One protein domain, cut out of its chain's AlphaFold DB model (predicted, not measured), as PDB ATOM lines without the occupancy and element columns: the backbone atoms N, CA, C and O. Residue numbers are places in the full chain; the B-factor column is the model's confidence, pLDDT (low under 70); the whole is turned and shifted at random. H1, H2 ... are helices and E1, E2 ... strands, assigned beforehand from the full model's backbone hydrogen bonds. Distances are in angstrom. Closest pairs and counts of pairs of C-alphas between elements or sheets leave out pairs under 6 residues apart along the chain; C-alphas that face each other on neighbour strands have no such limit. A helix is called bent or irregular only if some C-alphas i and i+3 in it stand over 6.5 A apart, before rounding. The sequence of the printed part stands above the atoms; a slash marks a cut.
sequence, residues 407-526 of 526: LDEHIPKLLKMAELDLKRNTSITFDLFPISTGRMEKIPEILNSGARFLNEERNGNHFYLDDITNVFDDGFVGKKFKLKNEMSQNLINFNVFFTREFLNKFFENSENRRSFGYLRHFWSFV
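What this domain is: This is residues 407 to 526 of the 526 residues of an uncharacterized protein of Caenorhabditis tropicalis (UniProt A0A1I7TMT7). A twisted sheet of four strands has two helices over one face: H1 over one half of the strands' length, H4 over the other. H2 and H3 lie with H4 as a small helical cluster at the end of the sheet where E4 ends, and a long loop, residues 433 to 462, joins E1 to E2 by way of the helix side. The printed part has 120 residues, with H1, E1, E2, E3, E4, H2, H3 and H4 along the chain; the sheet's order is E1, E4, E3, E2, mixed, and the class is mixed, helices and strands. It is compact, with a radius of gyration of the C-alphas of 15.2 A, and spans 44 by 30 by 21 A.

Where its parts are: In the sheet, E1 is residues 427 to 432, 16.2 A long, E4 491 to 499, 25.9 A, E3 476 to 485, 28.2 A, and E2 463 to 473, 25.9 A. E2 bends by 67 degrees at residue 466. H1, residues 407 to 419, measures 18.6 A and starts at C-alpha 407 (42.744, 27.682, 117.978). H2 is residues 500 to 508, 12.1 A, H3 511 to 515, 8.7 A, and H4 517 to 525, 16.1 A, ending at C-alpha 525 (32.764, 26.566, 100.386). H1 is only just irregular, with C-alphas 409 and 412 6.7 A apart; H4 is irregular, with C-alphas 521 and 524 7.2 A apart.

How they stand to each other: E1 and E4 are parallel neighbours at 21 degrees, with N 430 and O 493 2.8 A apart, within hydrogen-bond range. E4 and E3, a hairpin, are antiparallel at 164 degrees, with N 481 and O 494 at 2.8 A. E3 and E2, also a hairpin, are antiparallel at 158 degrees, with N 478 and O 471 at 2.8 A. E2, E3 and E4 form a meander, each strand the antiparallel neighbour of the one before. The sheet and the helices H1 and H4 on its one face make two layers. H1 is over E4, at a height over the sheet of 8.8 A, slantwise at 34 degrees on the local plane. H4 is over E3, at a height of 8.9 A, slantwise at 47 degrees on the local plane; the closest C-alphas of the two are those of Phe 522 and Lys 479, 7.0 A. H2 only grazes the sheet with residues 500 to 503. H2 and H4 touch, their closest C-alphas those of Arg 500 and Phe 525, 7.3 A, at a steep tilt of 68 degrees, only just short of about perpendicular, opposite ways. H3 only just touches H2 and H4, with 3 pairs of C-alphas within 8 A each, and only at the corner; the closest C-alphas are those of Arg 513 and Phe 507, 6.1 A, and of Arg 514 and Arg 520, 5.1 A. H1 is apart from H2, H3 and H4. Every O i to N i+4 pair is within range in H2, against 7 of 9 in H1, 0 of 1 in H3 and 0 of 5 in H4; O i to N i+3 pairs are within range in 1 of 2 in H3 and 4 of 6 in H4.

The domain as a whole: The C-alphas farthest apart, of Lys 423 and Asn 509, are 45.1 A apart. The printed part has no cut and ends at residue 526, the chain's last. The link from E1 to E2 is long, with 30 residues. The mean pLDDT of the printed part is 81.7, and it is under 70 at residues 437 to 441, 448 to 461 and 510 to 512.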
ATOM      1  N   LEU A 407      41.729  28.092 118.949       85.81
ATOM      2  CA  LEU A 407      42.744  27.682 117.978       85.81
ATOM      3  C   LEU A 407      43.988  28.587 117.999       85.81
ATOM      4  O   LEU A 407      45.109  28.100 117.847       85.81
ATOM      5  N   ASP A 408      43.814  29.893 118.210       84.44
ATOM      6  CA  ASP A 408      44.906  30.865 118.313       84.44
ATOM      7  C   ASP A 408      45.822  30.623 119.521       84.44
ATOM      8  O   ASP A 408      47.020  30.898 119.428       84.44
ATOM      9  N   GLU A 409      45.309  30.039 120.604       83.56
ATOM     10  CA  GLU A 409      46.089  29.670 121.791       83.56
ATOM     11  C   GLU A 409      47.029  28.481 121.523       83.56
ATOM     12  O   GLU A 409      48.121  28.387 122.098       83.56
ATOM     13  N   HIS A 410      46.652  27.583 120.606       84.88
ATOM     14  CA  HIS A 410      47.449  26.405 120.252       84.88
ATOM     15  C   HIS A 410      48.485  26.671 119.151       84.88
ATOM     16  O   HIS A 410      49.543  26.034 119.135       84.88
ATOM     17  N   ILE A 411      48.243  27.635 118.255       87.50
ATOM     18  CA  ILE A 411      49.159  27.958 117.147       87.50
ATOM     19  C   ILE A 411      50.604  28.240 117.621       87.50
ATOM     20  O   ILE A 411      51.526  27.633 117.065       87.50
ATOM     21  N   PRO A 412      50.868  29.078 118.649       83.88
ATOM     22  CA  PRO A 412      52.227  29.315 119.141       83.88
ATOM     23  C   PRO A 412      52.938  28.046 119.629       83.88
ATOM     24  O   PRO A 412      54.150  27.907 119.444       83.88
ATOM     25  N   LYS A 413      52.200  27.099 120.223       84.19
ATOM     26  CA  LYS A 413      52.747  25.820 120.706       84.19
ATOM     27  C   LYS A 413      53.156  24.928 119.536       84.19
ATOM     28  O   LYS A 413      54.270  24.403 119.527       84.19
ATOM     29  N   LEU A 414      52.305  24.830 118.513       89.12
ATOM     30  CA  LEU A 414      52.605  24.089 117.283       89.12
ATOM     31  C   LEU A 414      53.793  24.698 116.524       89.12
ATOM     32  O   LEU A 414      54.651  23.966 116.034       89.12
ATOM     33  N   LEU A 415      53.902  26.030 116.482       87.06
ATOM     34  CA  LEU A 415      55.069  26.721 115.919       87.06
ATOM     35  C   LEU A 415      56.349  26.403 116.698       87.06
ATOM     36  O   LEU A 415      57.355  26.024 116.099       87.06
ATOM     37  N   LYS A 416      56.308  26.476 118.033       85.25
ATOM     38  CA  LYS A 416      57.447  26.116 118.890       85.25
ATOM     39  C   LYS A 416      57.896  24.672 118.649       85.25
ATOM     40  O   LYS A 416      59.090  24.421 118.512       85.25
ATOM     41  N   MET A 417      56.949  23.738 118.560       88.31
ATOM     42  CA  MET A 417      57.200  22.331 118.228       88.31
ATOM     43  C   MET A 417      57.853  22.184 116.847       88.31
ATOM     44  O   MET A 417      58.849  21.479 116.692       88.31
ATOM     45  N   ALA A 418      57.327  22.892 115.846       89.44
ATOM     46  CA  ALA A 418      57.863  22.914 114.493       89.44
ATOM     47  C   ALA A 418      59.310  23.425 114.428       89.44
ATOM     48  O   ALA A 418      60.107  22.897 113.646       89.44
ATOM     49  N   GLU A 419      59.649  24.420 115.245       86.38
ATOM     50  CA  GLU A 419      60.965  25.060 115.299       86.38
ATOM     51  C   GLU A 419      62.031  24.251 116.056       86.38
ATOM     52  O   GLU A 419      63.231  24.484 115.866       86.38
ATOM     53  N   LEU A 420      61.642  23.259 116.864       87.31
ATOM     54  CA  LEU A 420      62.608  22.394 117.539       87.31
ATOM     55  C   LEU A 420      63.376  21.503 116.553       87.31
ATOM     56  O   LEU A 420      62.798  20.813 115.714       87.31
ATOM     57  N   ASP A 421      64.705  21.495 116.688       85.06
ATOM     58  CA  ASP A 421      65.636  20.770 115.804       85.06
ATOM     59  C   ASP A 421      65.389  21.060 114.306       85.06
ATOM     60  O   ASP A 421      65.562  20.205 113.433       85.06
ATOM     61  N   LEU A 422      64.917  22.278 114.006       80.00
ATOM     62  CA  LEU A 422      64.519  22.679 112.666       80.00
ATOM     63  C   LEU A 422      65.738  22.798 111.744       80.00
ATOM     64  O   LEU A 422      66.679  23.555 111.988       80.00
ATOM     65  N   LYS A 423      65.691  22.065 110.631       84.38
ATOM     66  CA  LYS A 423      66.670  22.142 109.539       84.38
ATOM     67  C   LYS A 423      66.166  23.119 108.469       84.38
ATOM     68  O   LYS A 423      64.971  23.388 108.391       84.38
ATOM     69  N   ARG A 424      67.066  23.665 107.646       87.50
ATOM     70  CA  ARG A 424      66.693  24.531 106.507       87.50
ATOM     71  C   ARG A 424      65.973  23.736 105.413       87.50
ATOM     72  O   ARG A 424      66.274  22.558 105.222       87.50
ATOM     73  N   ASN A 425      65.128  24.414 104.637       91.38
ATOM     74  CA  ASN A 425      64.327  23.842 103.550       91.38
ATOM     75  C   ASN A 425      63.459  22.646 103.986       91.38
ATOM     76  O   ASN A 425      63.399  21.633 103.287       91.38
ATOM     77  N   THR A 426      62.847  22.730 105.164       93.25
ATOM     78  CA  THR A 426      61.890  21.738 105.667       93.25
ATOM     79  C   THR A 426      60.459  22.232 105.489       93.25
ATOM     80  O   THR A 426      60.199  23.433 105.517       93.25
ATOM     81  N   SER A 427      59.534  21.299 105.299       96.44
ATOM     82  CA  SER A 427      58.099  21.529 105.200       96.44
ATOM     83  C   SER A 427      57.396  20.728 106.287       96.44
ATOM     84  O   SER A 427      57.564  19.511 106.383       96.44
ATOM     85  N   ILE A 428      56.623  21.408 107.120       96.88
ATOM     86  CA  ILE A 428      55.813  20.795 108.171       96.88
ATOM     87  C   ILE A 428      54.366  21.106 107.862       96.88
ATOM     88  O   ILE A 428      54.041  22.234 107.500       96.88
ATOM     89  N   THR A 429      53.495  20.127 108.006       97.69
ATOM     90  CA  THR A 429      52.059  20.304 107.832       97.69
ATOM     91  C   THR A 429      51.351  19.828 109.082       97.69
ATOM     92  O   THR A 429      51.610  18.720 109.530       97.69
ATOM     93  N   PHE A 430      50.474  20.655 109.631       96.25
ATOM     94  CA  PHE A 430      49.582  20.310 110.726       96.25
ATOM     95  C   PHE A 430      48.161  20.223 110.179       96.25
ATOM     96  O   PHE A 430      47.669  21.210 109.630       96.25
ATOM     97  N   ASP A 431      47.514  19.071 110.324       95.31
ATOM     98  CA  ASP A 431      46.093  18.918 110.022       95.31
ATOM     99  C   ASP A 431      45.284  19.043 111.307       95.31
ATOM    100  O   ASP A 431      45.414  18.221 112.215       95.31
ATOM    101  N   LEU A 432      44.469  20.090 111.366       93.06
ATOM    102  CA  LEU A 432      43.676  20.486 112.518       93.06
ATOM    103  C   LEU A 432      42.193  20.350 112.167       93.06
ATOM    104  O   LEU A 432      41.760  20.810 111.105       93.06
ATOM    105  N   PHE A 433      41.415  19.767 113.076       91.06
ATOM    106  CA  PHE A 433      39.982  19.523 112.903       91.06
ATOM    107  C   PHE A 433      39.189  20.217 114.021       91.06
ATOM    108  O   PHE A 433      38.816  19.561 114.988       91.06
ATOM    109  N   PRO A 434      38.969  21.548 113.956       88.81
ATOM    110  CA  PRO A 434      38.249  22.239 115.013       88.81
ATOM    111  C   PRO A 434      36.757  21.913 115.023       88.81
ATOM    112  O   PRO A 434      36.116  21.846 113.968       88.81
ATOM    113  N   ILE A 435      36.183  21.816 116.217       84.06
ATOM    114  CA  ILE A 435      34.749  21.599 116.431       84.06
ATOM    115  C   ILE A 435      34.054  22.844 116.990       84.06
ATOM    116  O   ILE A 435      34.676  23.827 117.408       84.06
ATOM    117  N   SER A 436      32.722  22.825 116.963       75.88
ATOM    118  CA  SER A 436      31.898  23.929 117.449       75.88
ATOM    119  C   SER A 436      31.454  23.709 118.889       75.88
ATOM    120  O   SER A 436      30.741  22.755 119.176       75.88
ATOM    121  N   THR A 437      31.774  24.651 119.774       67.44
ATOM    122  CA  THR A 437      31.343  24.652 121.186       67.44
ATOM    123  C   THR A 437      29.985  25.334 121.405       67.44
ATOM    124  O   THR A 437      29.542  25.519 122.537       67.44
ATOM    125  N   GLY A 438      29.320  25.791 120.335       62.59
ATOM    126  CA  GLY A 438      28.074  26.566 120.408       62.59
ATOM    127  C   GLY A 438      28.233  28.010 120.912       62.59
ATOM    128  O   GLY A 438      27.309  28.811 120.754       62.59
ATOM    129  N   ARG A 439      29.402  28.390 121.451       60.00
ATOM    130  CA  ARG A 439      29.744  29.769 121.833       60.00
ATOM    131  C   ARG A 439      30.350  30.480 120.623       60.00
ATOM    132  O   ARG A 439      31.451  30.173 120.192       60.00
ATOM    133  N   MET A 440      29.593  31.399 120.024       63.03
ATOM    134  CA  MET A 440      29.917  32.000 118.716       63.03
ATOM    135  C   MET A 440      30.284  33.490 118.786       63.03
ATOM    136  O   MET A 440      30.287  34.170 117.761       63.03
ATOM    137  N   GLU A 441      30.547  34.028 119.976       62.50
ATOM    138  CA  GLU A 441      30.624  35.483 120.167       62.50
ATOM    139  C   GLU A 441      31.983  36.091 119.784       62.50
ATOM    140  O   GLU A 441      32.052  37.290 119.509       62.50
ATOM    141  N   LYS A 442      33.056  35.288 119.689       73.25
ATOM    142  CA  LYS A 442      34.377  35.772 119.266       73.25
ATOM    143  C   LYS A 442      35.212  34.657 118.634       73.25
ATOM    144  O   LYS A 442      35.692  33.776 119.331       73.25
ATOM    145  N   ILE A 443      35.399  34.722 117.318       81.19
ATOM    146  CA  ILE A 443      36.316  33.837 116.588       81.19
ATOM    147  C   ILE A 443      37.593  34.633 116.308       81.19
ATOM    148  O   ILE A 443      37.495  35.705 115.697       81.19
ATOM    149  N   PRO A 444      38.766  34.171 116.771       82.44
ATOM    150  CA  PRO A 444      40.014  34.901 116.611       82.44
ATOM    151  C   PRO A 444      40.448  34.950 115.142       82.44
ATOM    152  O   PRO A 444      40.028  34.158 114.301       82.44
ATOM    153  N   GLU A 445      41.318  35.896 114.809       82.94
ATOM    154  CA  GLU A 445      42.130  35.775 113.599       82.94
ATOM    155  C   GLU A 445      43.308  34.862 113.909       82.94
ATOM    156  O   GLU A 445      44.083  35.149 114.820       82.94
ATOM    157  N   ILE A 446      43.477  33.800 113.127       75.31
ATOM    158  CA  ILE A 446      44.689  32.983 113.169       75.31
ATOM    159  C   ILE A 446      45.563  33.418 111.996       75.31
ATOM    160  O   ILE A 446      45.093  33.491 110.864       75.31
ATOM    161  N   LEU A 447      46.838  33.711 112.264       73.81
ATOM    162  CA  LEU A 447      47.838  33.969 111.222       73.81
ATOM    163  C   LEU A 447      47.475  35.166 110.314       73.81
ATOM    164  O   LEU A 447      47.185  35.000 109.134       73.81
ATOM    165  N   ASN A 448      47.481  36.395 110.846       62.00
ATOM    166  CA  ASN A 448      47.190  37.574 110.024       62.00
ATOM    167  C   ASN A 448      48.406  37.981 109.153       62.00
ATOM    168  O   ASN A 448      49.559  37.844 109.561       62.00
ATOM    169  N   SER A 449      48.154  38.498 107.945       48.38
ATOM    170  CA  SER A 449      49.180  38.817 106.934       48.38
ATOM    171  C   SER A 449      50.141  39.958 107.316       48.38
ATOM    172  O   SER A 449      51.074  40.234 106.567       48.38
ATOM    173  N   GLY A 450      49.919  40.634 108.451       46.31
ATOM    174  CA  GLY A 450      50.759  41.725 108.962       46.31
ATOM    175  C   GLY A 450      51.436  41.440 110.310       46.31
ATOM    176  O   GLY A 450      52.254  42.241 110.755       46.31
ATOM    177  N   ALA A 451      51.123  40.323 110.967       43.03
ATOM    178  CA  ALA A 451      51.649  39.975 112.276       43.03
ATOM    179  C   ALA A 451      52.920  39.159 112.099       43.03
ATOM    180  O   ALA A 451      52.893  37.976 111.764       43.03
ATOM    181  N   ARG A 452      54.051  39.786 112.417       52.16
ATOM    182  CA  ARG A 452      55.177  39.039 112.973       52.16
ATOM    183  C   ARG A 452      54.643  38.379 114.243       52.16
ATOM    184  O   ARG A 452      54.125  39.073 115.115       52.16
ATOM    185  N   PHE A 453      54.632  37.049 114.288       54.03
ATOM    186  CA  PHE A 453      53.968  36.309 115.361       54.03
ATOM    187  C   PHE A 453      54.446  36.760 116.751       54.03
ATOM    188  O   PHE A 453      55.644  36.927 116.977       54.03
ATOM    189  N   LEU A 454      53.470  36.965 117.644       44.25
ATOM    190  CA  LEU A 454      53.535  37.590 118.973       44.25
ATOM    191  C   LEU A 454      54.374  36.802 119.995       44.25
ATOM    192  O   LEU A 454      53.860  36.315 120.992       44.25
ATOM    193  N   ASN A 455      55.675  36.689 119.754       43.88
ATOM    194  CA  ASN A 455      56.684  36.429 120.779       43.88
ATOM    195  C   ASN A 455      57.963  37.181 120.387       43.88
ATOM    196  O   ASN A 455      59.017  36.602 120.117       43.88
ATOM    197  N   GLU A 456      57.849  38.509 120.331       44.97
ATOM    198  CA  GLU A 456      58.986  39.427 120.264       44.97
ATOM    199  C   GLU A 456      59.726  39.460 121.610       44.97
ATOM    200  O   GLU A 456      59.781  40.475 122.287       44.97
ATOM    201  N   GLU A 457      60.329  38.340 122.007       46.06
ATOM    202  CA  GLU A 457      61.438  38.366 122.972       46.06
ATOM    203  C   GLU A 457      62.699  37.673 122.447       46.06
ATOM    204  O   GLU A 457      63.725  37.622 123.127       46.06
ATOM    205  N   ARG A 458      62.697  37.197 121.194       44.94
ATOM    206  CA  ARG A 458      63.927  36.753 120.532       44.94
ATOM    207  C   ARG A 458      63.994  37.273 119.103       44.94
ATOM    208  O   ARG A 458      63.156  36.951 118.269       44.94
ATOM    209  N   ASN A 459      65.039  38.053 118.831       45.62
ATOM    210  CA  ASN A 459      65.546  38.335 117.490       45.62
ATOM    211  C   ASN A 459      65.503  37.055 116.628       45.62
ATOM    212  O   ASN A 459      66.324  36.167 116.856       45.62
ATOM    213  N   GLY A 460      64.587  36.945 115.655       51.06
ATOM    214  CA  GLY A 460      64.691  35.895 114.626       51.06
ATOM    215  C   GLY A 460      63.425  35.215 114.091       51.06
ATOM    216  O   GLY A 460      63.570  34.340 113.237       51.06
ATOM    217  N   ASN A 461      62.203  35.571 114.505       59.47
ATOM    218  CA  ASN A 461      61.007  34.959 113.901       59.47
ATOM    219  C   ASN A 461      60.661  35.611 112.551       59.47
ATOM    220  O   ASN A 461      59.942  36.601 112.469       59.47
ATOM    221  N   HIS A 462      61.207  35.026 111.480       74.50
ATOM    222  CA  HIS A 462      61.071  35.465 110.081       74.50
ATOM    223  C   HIS A 462      59.917  34.788 109.322       74.50
ATOM    224  O   HIS A 462      59.977  34.667 108.098       74.50
ATOM    225  N   PHE A 463      58.910  34.272 110.032       79.88
ATOM    226  CA  PHE A 463      57.744  33.649 109.407       79.88
ATOM    227  C   PHE A 463      56.702  34.700 109.017       79.88
ATOM    228  O   PHE A 463      56.304  35.515 109.848       79.88
ATOM    229  N   TYR A 464      56.232  34.635 107.774       84.06
ATOM    230  CA  TYR A 464      55.089  35.397 107.272       84.06
ATOM    231  C   TYR A 464      54.085  34.452 106.612       84.06
ATOM    232  O   TYR A 464      54.447  33.362 106.162       84.06
ATOM    233  N   LEU A 465      52.820  34.870 106.559       88.88
ATOM    234  CA  LEU A 465      51.790  34.172 105.799       88.88
ATOM    235  C   LEU A 465      52.029  34.391 104.296       88.88
ATOM    236  O   LEU A 465      51.909  35.510 103.808       88.88
ATOM    237  N   ASP A 466      52.378  33.317 103.593       90.00
ATOM    238  CA  ASP A 466      52.697  33.288 102.160       90.00
ATOM    239  C   ASP A 466      51.429  33.131 101.313       90.00
ATOM    240  O   ASP A 466      51.239  33.851 100.338       90.00
ATOM    241  N   ASP A 467      50.549  32.196 101.690       91.50
ATOM    242  CA  ASP A 467      49.366  31.855 100.895       91.50
ATOM    243  C   ASP A 467      48.244  31.232 101.749       91.50
ATOM    244  O   ASP A 467      48.505  30.611 102.786       91.50
ATOM    245  N   ILE A 468      46.997  31.365 101.285       93.19
ATOM    246  CA  ILE A 468      45.824  30.657 101.810       93.19
ATOM    247  C   ILE A 468      45.129  29.924 100.659       93.19
ATOM    248  O   ILE A 468      44.470  30.540  99.822       93.19
ATOM    249  N   THR A 469      45.201  28.591 100.654       95.31
ATOM    250  CA  THR A 469      44.644  27.751  99.576       95.31
ATOM    251  C   THR A 469      43.585  26.776 100.070       95.31
ATOM    252  O   THR A 469      43.514  26.452 101.253       95.31
ATOM    253  N   ASN A 470      42.732  26.304  99.160       96.31
ATOM    254  CA  ASN A 470      41.757  25.259  99.470       96.31
ATOM    255  C   ASN A 470      42.461  23.907  99.627       96.31
ATOM    256  O   ASN A 470      43.317  23.552  98.817       96.31
ATOM    257  N   VAL A 471      42.049  23.139 100.628       95.81
ATOM    258  CA  VAL A 471      42.440  21.740 100.826       95.81
ATOM    259  C   VAL A 471      41.211  20.894 101.120       95.81
ATOM    260  O   VAL A 471      40.182  21.405 101.559       95.81
ATOM    261  N   PHE A 472      41.315  19.599 100.857       93.81
ATOM    262  CA  PHE A 472      40.230  18.643 101.033       93.81
ATOM    263  C   PHE A 472      40.769  17.412 101.746       93.81
ATOM    264  O   PHE A 472      41.917  17.024 101.534       93.81
ATOM    265  N   ASP A 473      39.934  16.831 102.590       90.56
ATOM    266  CA  ASP A 473      40.191  15.580 103.292       90.56
ATOM    267  C   ASP A 473      38.855  14.834 103.400       90.56
ATOM    268  O   ASP A 473      37.815  15.478 103.352       90.56
ATOM    269  N   ASP A 474      38.844  13.504 103.474       84.31
ATOM    270  CA  ASP A 474      37.624  12.689 103.341       84.31
ATOM    271  C   ASP A 474      36.440  13.182 104.193       84.31
ATOM    272  O   ASP A 474      36.414  12.998 105.409       84.31
ATOM    273  N   GLY A 475      35.443  13.794 103.539       85.38
ATOM    274  CA  GLY A 475      34.245  14.365 104.179       85.38
ATOM    275  C   GLY A 475      34.388  15.806 104.698       85.38
ATOM    276  O   GLY A 475      33.400  16.408 105.120       85.38
ATOM    277  N   PHE A 476      35.582  16.391 104.610       91.38
ATOM    278  CA  PHE A 476      35.936  17.722 105.095       91.38
ATOM    279  C   PHE A 476      36.403  18.649 103.966       91.38
ATOM    280  O   PHE A 476      37.043  18.261 102.986       91.38
ATOM    281  N   VAL A 477      36.112  19.933 104.138       94.62
ATOM    282  CA  VAL A 477      36.666  21.025 103.335       94.62
ATOM    283  C   VAL A 477      37.540  21.885 104.236       94.62
ATOM    284  O   VAL A 477      37.212  22.109 105.401       94.62
ATOM    285  N   GLY A 478      38.673  22.347 103.722       95.00
ATOM    286  CA  GLY A 478      39.670  23.020 104.542       95.00
ATOM    287  C   GLY A 478      40.372  24.184 103.860       95.00
ATOM    288  O   GLY A 478      40.339  24.345 102.636       95.00
ATOM    289  N   LYS A 479      41.050  24.994 104.673       95.00
ATOM    290  CA  LYS A 479      41.988  26.024 104.216       95.00
ATOM    291  C   LYS A 479      43.382  25.701 104.727       95.00
ATOM    292  O   LYS A 479      43.560  25.395 105.901       95.00
ATOM    293  N   LYS A 480      44.362  25.787 103.833       95.94
ATOM    294  CA  LYS A 480      45.786  25.706 104.142       95.94
ATOM    295  C   LYS A 480      46.328  27.109 104.307       95.94
ATOM    296  O   LYS A 480      46.432  27.829 103.320       95.94
ATOM    297  N   PHE A 481      46.716  27.452 105.524       93.88
ATOM    298  CA  PHE A 481      47.460  28.663 105.834       93.88
ATOM    299  C   PHE A 481      48.951  28.336 105.770       93.88
ATOM    300  O   PHE A 481      49.486  27.635 106.633       93.88
ATOM    301  N   LYS A 482      49.617  28.787 104.708       93.88
ATOM    302  CA  LYS A 482      51.023  28.492 104.444       93.88
ATOM    303  C   LYS A 482      51.897  29.609 104.993       93.88
ATOM    304  O   LYS A 482      51.859  30.730 104.498       93.88
ATOM    305  N   LEU A 483      52.720  29.290 105.979       91.44
ATOM    306  CA  LEU A 483      53.742  30.177 106.514       91.44
ATOM    307  C   LEU A 483      55.094  29.860 105.888       91.44
ATOM    308  O   LEU A 483      55.473  28.693 105.758       91.44
ATOM    309  N   LYS A 484      55.852  30.903 105.556       90.38
ATOM    310  CA  LYS A 484      57.203  30.785 105.012       90.38
ATOM    311  C   LYS A 484      58.191  31.565 105.863       90.38
ATOM    312  O   LYS A 484      57.951  32.717 106.202       90.38
ATOM    313  N   ASN A 485      59.316  30.938 106.187       87.81
ATOM    314  CA  ASN A 485      60.431  31.601 106.850       87.81
ATOM    315  C   ASN A 485      61.392  32.186 105.811       87.81
ATOM    316  O   ASN A 485      62.002  31.432 105.049       87.81
ATOM    317  N   GLU A 486      61.572  33.507 105.791       84.31
ATOM    318  CA  GLU A 486      62.425  34.181 104.795       84.31
ATOM    319  C   GLU A 486      63.880  33.698 104.826       84.31
ATOM    320  O   GLU A 486      64.502  33.503 103.781       84.31
ATOM    321  N   MET A 487      64.414  33.445 106.021       82.81
ATOM    322  CA  MET A 487      65.835  33.150 106.214       82.81
ATOM    323  C   MET A 487      66.179  31.680 105.977       82.81
ATOM    324  O   MET A 487      67.224  31.355 105.415       82.81
ATOM    325  N   SER A 488      65.320  30.771 106.433       84.31
ATOM    326  CA  SER A 488      65.569  29.325 106.367       84.31
ATOM    327  C   SER A 488      64.882  28.630 105.193       84.31
ATOM    328  O   SER A 488      65.166  27.454 104.955       84.31
ATOM    329  N   GLN A 489      64.001  29.344 104.476       88.31
ATOM    330  CA  GLN A 489      63.111  28.804 103.440       88.31
ATOM    331  C   GLN A 489      62.257  27.628 103.941       88.31
ATOM    332  O   GLN A 489      61.819  26.781 103.165       88.31
ATOM    333  N   ASN A 490      62.025  27.572 105.254       91.31
ATOM    334  CA  ASN A 490      61.155  26.584 105.870       91.31
ATOM    335  C   ASN A 490      59.691  26.944 105.644       91.31
ATOM    336  O   ASN A 490      59.328  28.122 105.641       91.31
ATOM    337  N   LEU A 491      58.870  25.913 105.482       94.62
ATOM    338  CA  LEU A 491      57.434  26.013 105.288       94.62
ATOM    339  C   LEU A 491      56.716  25.365 106.470       94.62
ATOM    340  O   LEU A 491      57.044  24.248 106.867       94.62
ATOM    341  N   ILE A 492      55.721  26.060 107.008       94.50
ATOM    342  CA  ILE A 492      54.787  25.509 107.990       94.50
ATOM    343  C   ILE A 492      53.385  25.702 107.432       94.50
ATOM    344  O   ILE A 492      52.967  26.824 107.177       94.50
ATOM    345  N   ASN A 493      52.667  24.610 107.218       96.12
ATOM    346  CA  ASN A 493      51.305  24.614 106.712       96.12
ATOM    347  C   ASN A 493      50.358  24.265 107.857       96.12
ATOM    348  O   ASN A 493      50.511  23.214 108.475       96.12
ATOM    349  N   PHE A 494      49.360  25.105 108.098       95.88
ATOM    350  CA  PHE A 494      48.224  24.767 108.949       95.88
ATOM    351  C   PHE A 494      47.028  24.475 108.055       95.88
ATOM    352  O   PHE A 494      46.454  25.391 107.465       95.88
ATOM    353  N   ASN A 495      46.678  23.202 107.911       96.25
ATOM    354  CA  ASN A 495      45.457  22.785 107.243       96.25
ATOM    355  C   ASN A 495      44.346  22.728 108.289       96.25
ATOM    356  O   ASN A 495      44.378  21.891 109.184       96.25
ATOM    357  N   VAL A 496      43.372  23.624 108.179       94.94
ATOM    358  CA  VAL A 496      42.233  23.689 109.097       94.94
ATOM    359  C   VAL A 496      40.998  23.188 108.365       94.94
ATOM    360  O   VAL A 496      40.648  23.735 107.314       94.94
ATOM    361  N   PHE A 497      40.364  22.145 108.896       94.12
ATOM    362  CA  PHE A 497      39.278  21.407 108.252       94.12
ATOM    363  C   PHE A 497      37.951  21.537 109.000       94.12
ATOM    364  O   PHE A 497      37.915  21.512 110.223       94.12
ATOM    365  N   PHE A 498      36.854  21.594 108.240       92.19
ATOM    366  CA  PHE A 498      35.483  21.544 108.744       92.19
ATOM    367  C   PHE A 498      34.605  20.666 107.854       92.19
ATOM    368  O   PHE A 498      34.875  20.498 106.660       92.19
ATOM    369  N   THR A 499      33.507  20.145 108.399       91.56
ATOM    370  CA  THR A 499      32.477  19.522 107.562       91.56
ATOM    371  C   THR A 499      31.724  20.598 106.779       91.56
ATOM    372  O   THR A 499      31.505  21.717 107.254       91.56
ATOM    373  N   ARG A 500      31.293  20.273 105.555       90.44
ATOM    374  CA  ARG A 500      30.496  21.215 104.748       90.44
ATOM    375  C   ARG A 500      29.158  21.539 105.416       90.44
ATOM    376  O   ARG A 500      28.721  22.684 105.385       90.44
ATOM    377  N   GLU A 501      28.535  20.543 106.045       89.62
ATOM    378  CA  GLU A 501      27.296  20.729 106.806       89.62
ATOM    379  C   GLU A 501      27.470  21.774 107.912       89.62
ATOM    380  O   GLU A 501      26.622  22.656 108.065       89.62
ATOM    381  N   PHE A 502      28.584  21.707 108.646       88.62
ATOM    382  CA  PHE A 502      28.900  22.692 109.667       88.62
ATOM    383  C   PHE A 502      29.022  24.101 109.075       88.62
ATOM    384  O   PHE A 502      28.366  25.019 109.565       88.62
ATOM    385  N   LEU A 503      29.812  24.279 108.008       89.44
ATOM    386  CA  LEU A 503      30.015  25.598 107.399       89.44
ATOM    387  C   LEU A 503      28.700  26.206 106.893       89.44
ATOM    388  O   LEU A 503      28.443  27.380 107.158       89.44
ATOM    389  N   ASN A 504      27.843  25.411 106.243       88.62
ATOM    390  CA  ASN A 504      26.527  25.868 105.787       88.62
ATOM    391  C   ASN A 504      25.699  26.401 106.963       88.62
ATOM    392  O   ASN A 504      25.307  27.566 106.964       88.62
ATOM    393  N   LYS A 505      25.537  25.599 108.027       87.25
ATOM    394  CA  LYS A 505      24.808  26.022 109.235       87.25
ATOM    395  C   LYS A 505      25.442  27.250 109.889       87.25
ATOM    396  O   LYS A 505      24.736  28.122 110.397       87.25
ATOM    397  N   PHE A 506      26.770  27.336 109.916       85.00
ATOM    398  CA  PHE A 506      27.472  28.448 110.546       85.00
ATOM    399  C   PHE A 506      27.162  29.779 109.852       85.00
ATOM    400  O   PHE A 506      26.819  30.752 110.537       85.00
ATOM    401  N   PHE A 507      27.238  29.817 108.519       86.56
ATOM    402  CA  PHE A 507      27.049  31.046 107.750       86.56
ATOM    403  C   PHE A 507      25.587  31.362 107.391       86.56
ATOM    404  O   PHE A 507      25.272  32.534 107.192       86.56
ATOM    405  N   GLU A 508      24.681  30.378 107.361       83.25
ATOM    406  CA  GLU A 508      23.232  30.607 107.179       83.25
ATOM    407  C   GLU A 508      22.639  31.487 108.292       83.25
ATOM    408  O   GLU A 508      21.722  32.273 108.064       83.25
ATOM    409  N   ASN A 509      23.194  31.392 109.500       70.19
ATOM    410  CA  ASN A 509      22.636  32.008 110.699       70.19
ATOM    411  C   ASN A 509      22.893  33.526 110.841       70.19
ATOM    412  O   ASN A 509      22.326  34.132 111.748       70.19
ATOM    413  N   SER A 510      23.738  34.161 110.010       65.19
ATOM    414  CA  SER A 510      23.864  35.635 109.933       65.19
ATOM    415  C   SER A 510      24.845  36.083 108.841       65.19
ATOM    416  O   SER A 510      25.991  35.634 108.817       65.19
ATOM    417  N   GLU A 511      24.469  37.078 108.026       64.94
ATOM    418  CA  GLU A 511      25.383  37.720 107.061       64.94
ATOM    419  C   GLU A 511      26.617  38.364 107.723       64.94
ATOM    420  O   GLU A 511      27.687  38.409 107.114       64.94
ATOM    421  N   ASN A 512      26.513  38.778 108.993       69.38
ATOM    422  CA  ASN A 512      27.620  39.382 109.745       69.38
ATOM    423  C   ASN A 512      28.737  38.378 110.083       69.38
ATOM    424  O   ASN A 512      29.845  38.787 110.418       69.38
ATOM    425  N   ARG A 513      28.484  37.066 109.971       72.50
ATOM    426  CA  ARG A 513      29.486  36.021 110.256       72.50
ATOM    427  C   ARG A 513      30.525  35.860 109.151       72.50
ATOM    428  O   ARG A 513      31.558  35.233 109.370       72.50
ATOM    429  N   ARG A 514      30.305  36.460 107.977       71.56
ATOM    430  CA  ARG A 514      31.250  36.410 106.846       71.56
ATOM    431  C   ARG A 514      32.584  37.104 107.133       71.56
ATOM    432  O   ARG A 514      33.553  36.841 106.432       71.56
ATOM    433  N   SER A 515      32.654  37.960 108.152       74.06
ATOM    434  CA  SER A 515      33.876  38.656 108.572       74.06
ATOM    435  C   SER A 515      34.468  38.131 109.884       74.06
ATOM    436  O   SER A 515      35.329  38.793 110.460       74.06
ATOM    437  N   PHE A 516      33.993  36.993 110.401       83.44
ATOM    438  CA  PHE A 516      34.416  36.491 111.710       83.44
ATOM    439  C   PHE A 516      35.764  35.786 111.617       83.44
ATOM    440  O   PHE A 516      35.848  34.674 111.092       83.44
ATOM    441  N   GLY A 517      36.788  36.439 112.167       85.12
ATOM    442  CA  GLY A 517      38.115  35.875 112.370       85.12
ATOM    443  C   GLY A 517      38.646  35.131 111.148       85.12
ATOM    444  O   GLY A 517      38.386  35.489 109.996       85.12
ATOM    445  N   TYR A 518      39.324  34.016 111.407       87.38
ATOM    446  CA  TYR A 518      39.856  33.172 110.342       87.38
ATOM    447  C   TYR A 518      38.780  32.440 109.525       87.38
ATOM    448  O   TYR A 518      39.034  32.052 108.379       87.38
ATOM    449  N   LEU A 519      37.564  32.267 110.062       89.06
ATOM    450  CA  LEU A 519      36.482  31.585 109.346       89.06
ATOM    451  C   LEU A 519      36.034  32.341 108.098       89.06
ATOM    452  O   LEU A 519      35.565  31.702 107.158       89.06
ATOM    453  N   ARG A 520      36.262  33.658 107.999       88.56
ATOM    454  CA  ARG A 520      35.996  34.427 106.767       88.56
ATOM    455  C   ARG A 520      36.601  33.785 105.512       88.56
ATOM    456  O   ARG A 520      36.046  33.898 104.421       88.56
ATOM    457  N   HIS A 521      37.723  33.076 105.660       90.62
ATOM    458  CA  HIS A 521      38.408  32.422 104.551       90.62
ATOM    459  C   HIS A 521      37.645  31.206 104.011       90.62
ATOM    460  O   HIS A 521      37.900  30.802 102.879       90.62
ATOM    461  N   PHE A 522      36.695  30.647 104.765       91.81
ATOM    462  CA  PHE A 522      35.932  29.440 104.434       91.81
ATOM    463  C   PHE A 522      34.611  29.719 103.717       91.81
ATOM    464  O   PHE A 522      33.992  28.779 103.223       91.81
ATOM    465  N   TRP A 523      34.209  30.989 103.594       86.69
ATOM    466  CA  TRP A 523      32.960  31.376 102.928       86.69
ATOM    467  C   TRP A 523      32.851  30.830 101.498       86.69
ATOM    468  O   TRP A 523      31.768  30.485 101.062       86.69
ATOM    469  N   SER A 524      33.969  30.656 100.787       88.12
ATOM    470  CA  SER A 524      33.990  30.109  99.421       88.12
ATOM    471  C   SER A 524      33.498  28.657  99.283       88.12
ATOM    472  O   SER A 524      33.469  28.144  98.166       88.12
ATOM    473  N   PHE A 525      33.247  27.952 100.388       88.12
ATOM    474  CA  PHE A 525      32.764  26.566 100.386       88.12
ATOM    475  C   PHE A 525      31.256  26.427 100.601       88.12
ATOM    476  O   PHE A 525      30.745  25.313 100.438       88.12
ATOM    477  N   VAL A 526      30.594  27.524 100.973       83.81
ATOM    478  CA  VAL A 526      29.138  27.664 101.090       83.81
ATOM    479  C   VAL A 526      28.634  28.369  99.843       83.81
ATOM    480  O   VAL A 526      27.612  27.903  99.293       83.81
TER     481      VAL A 526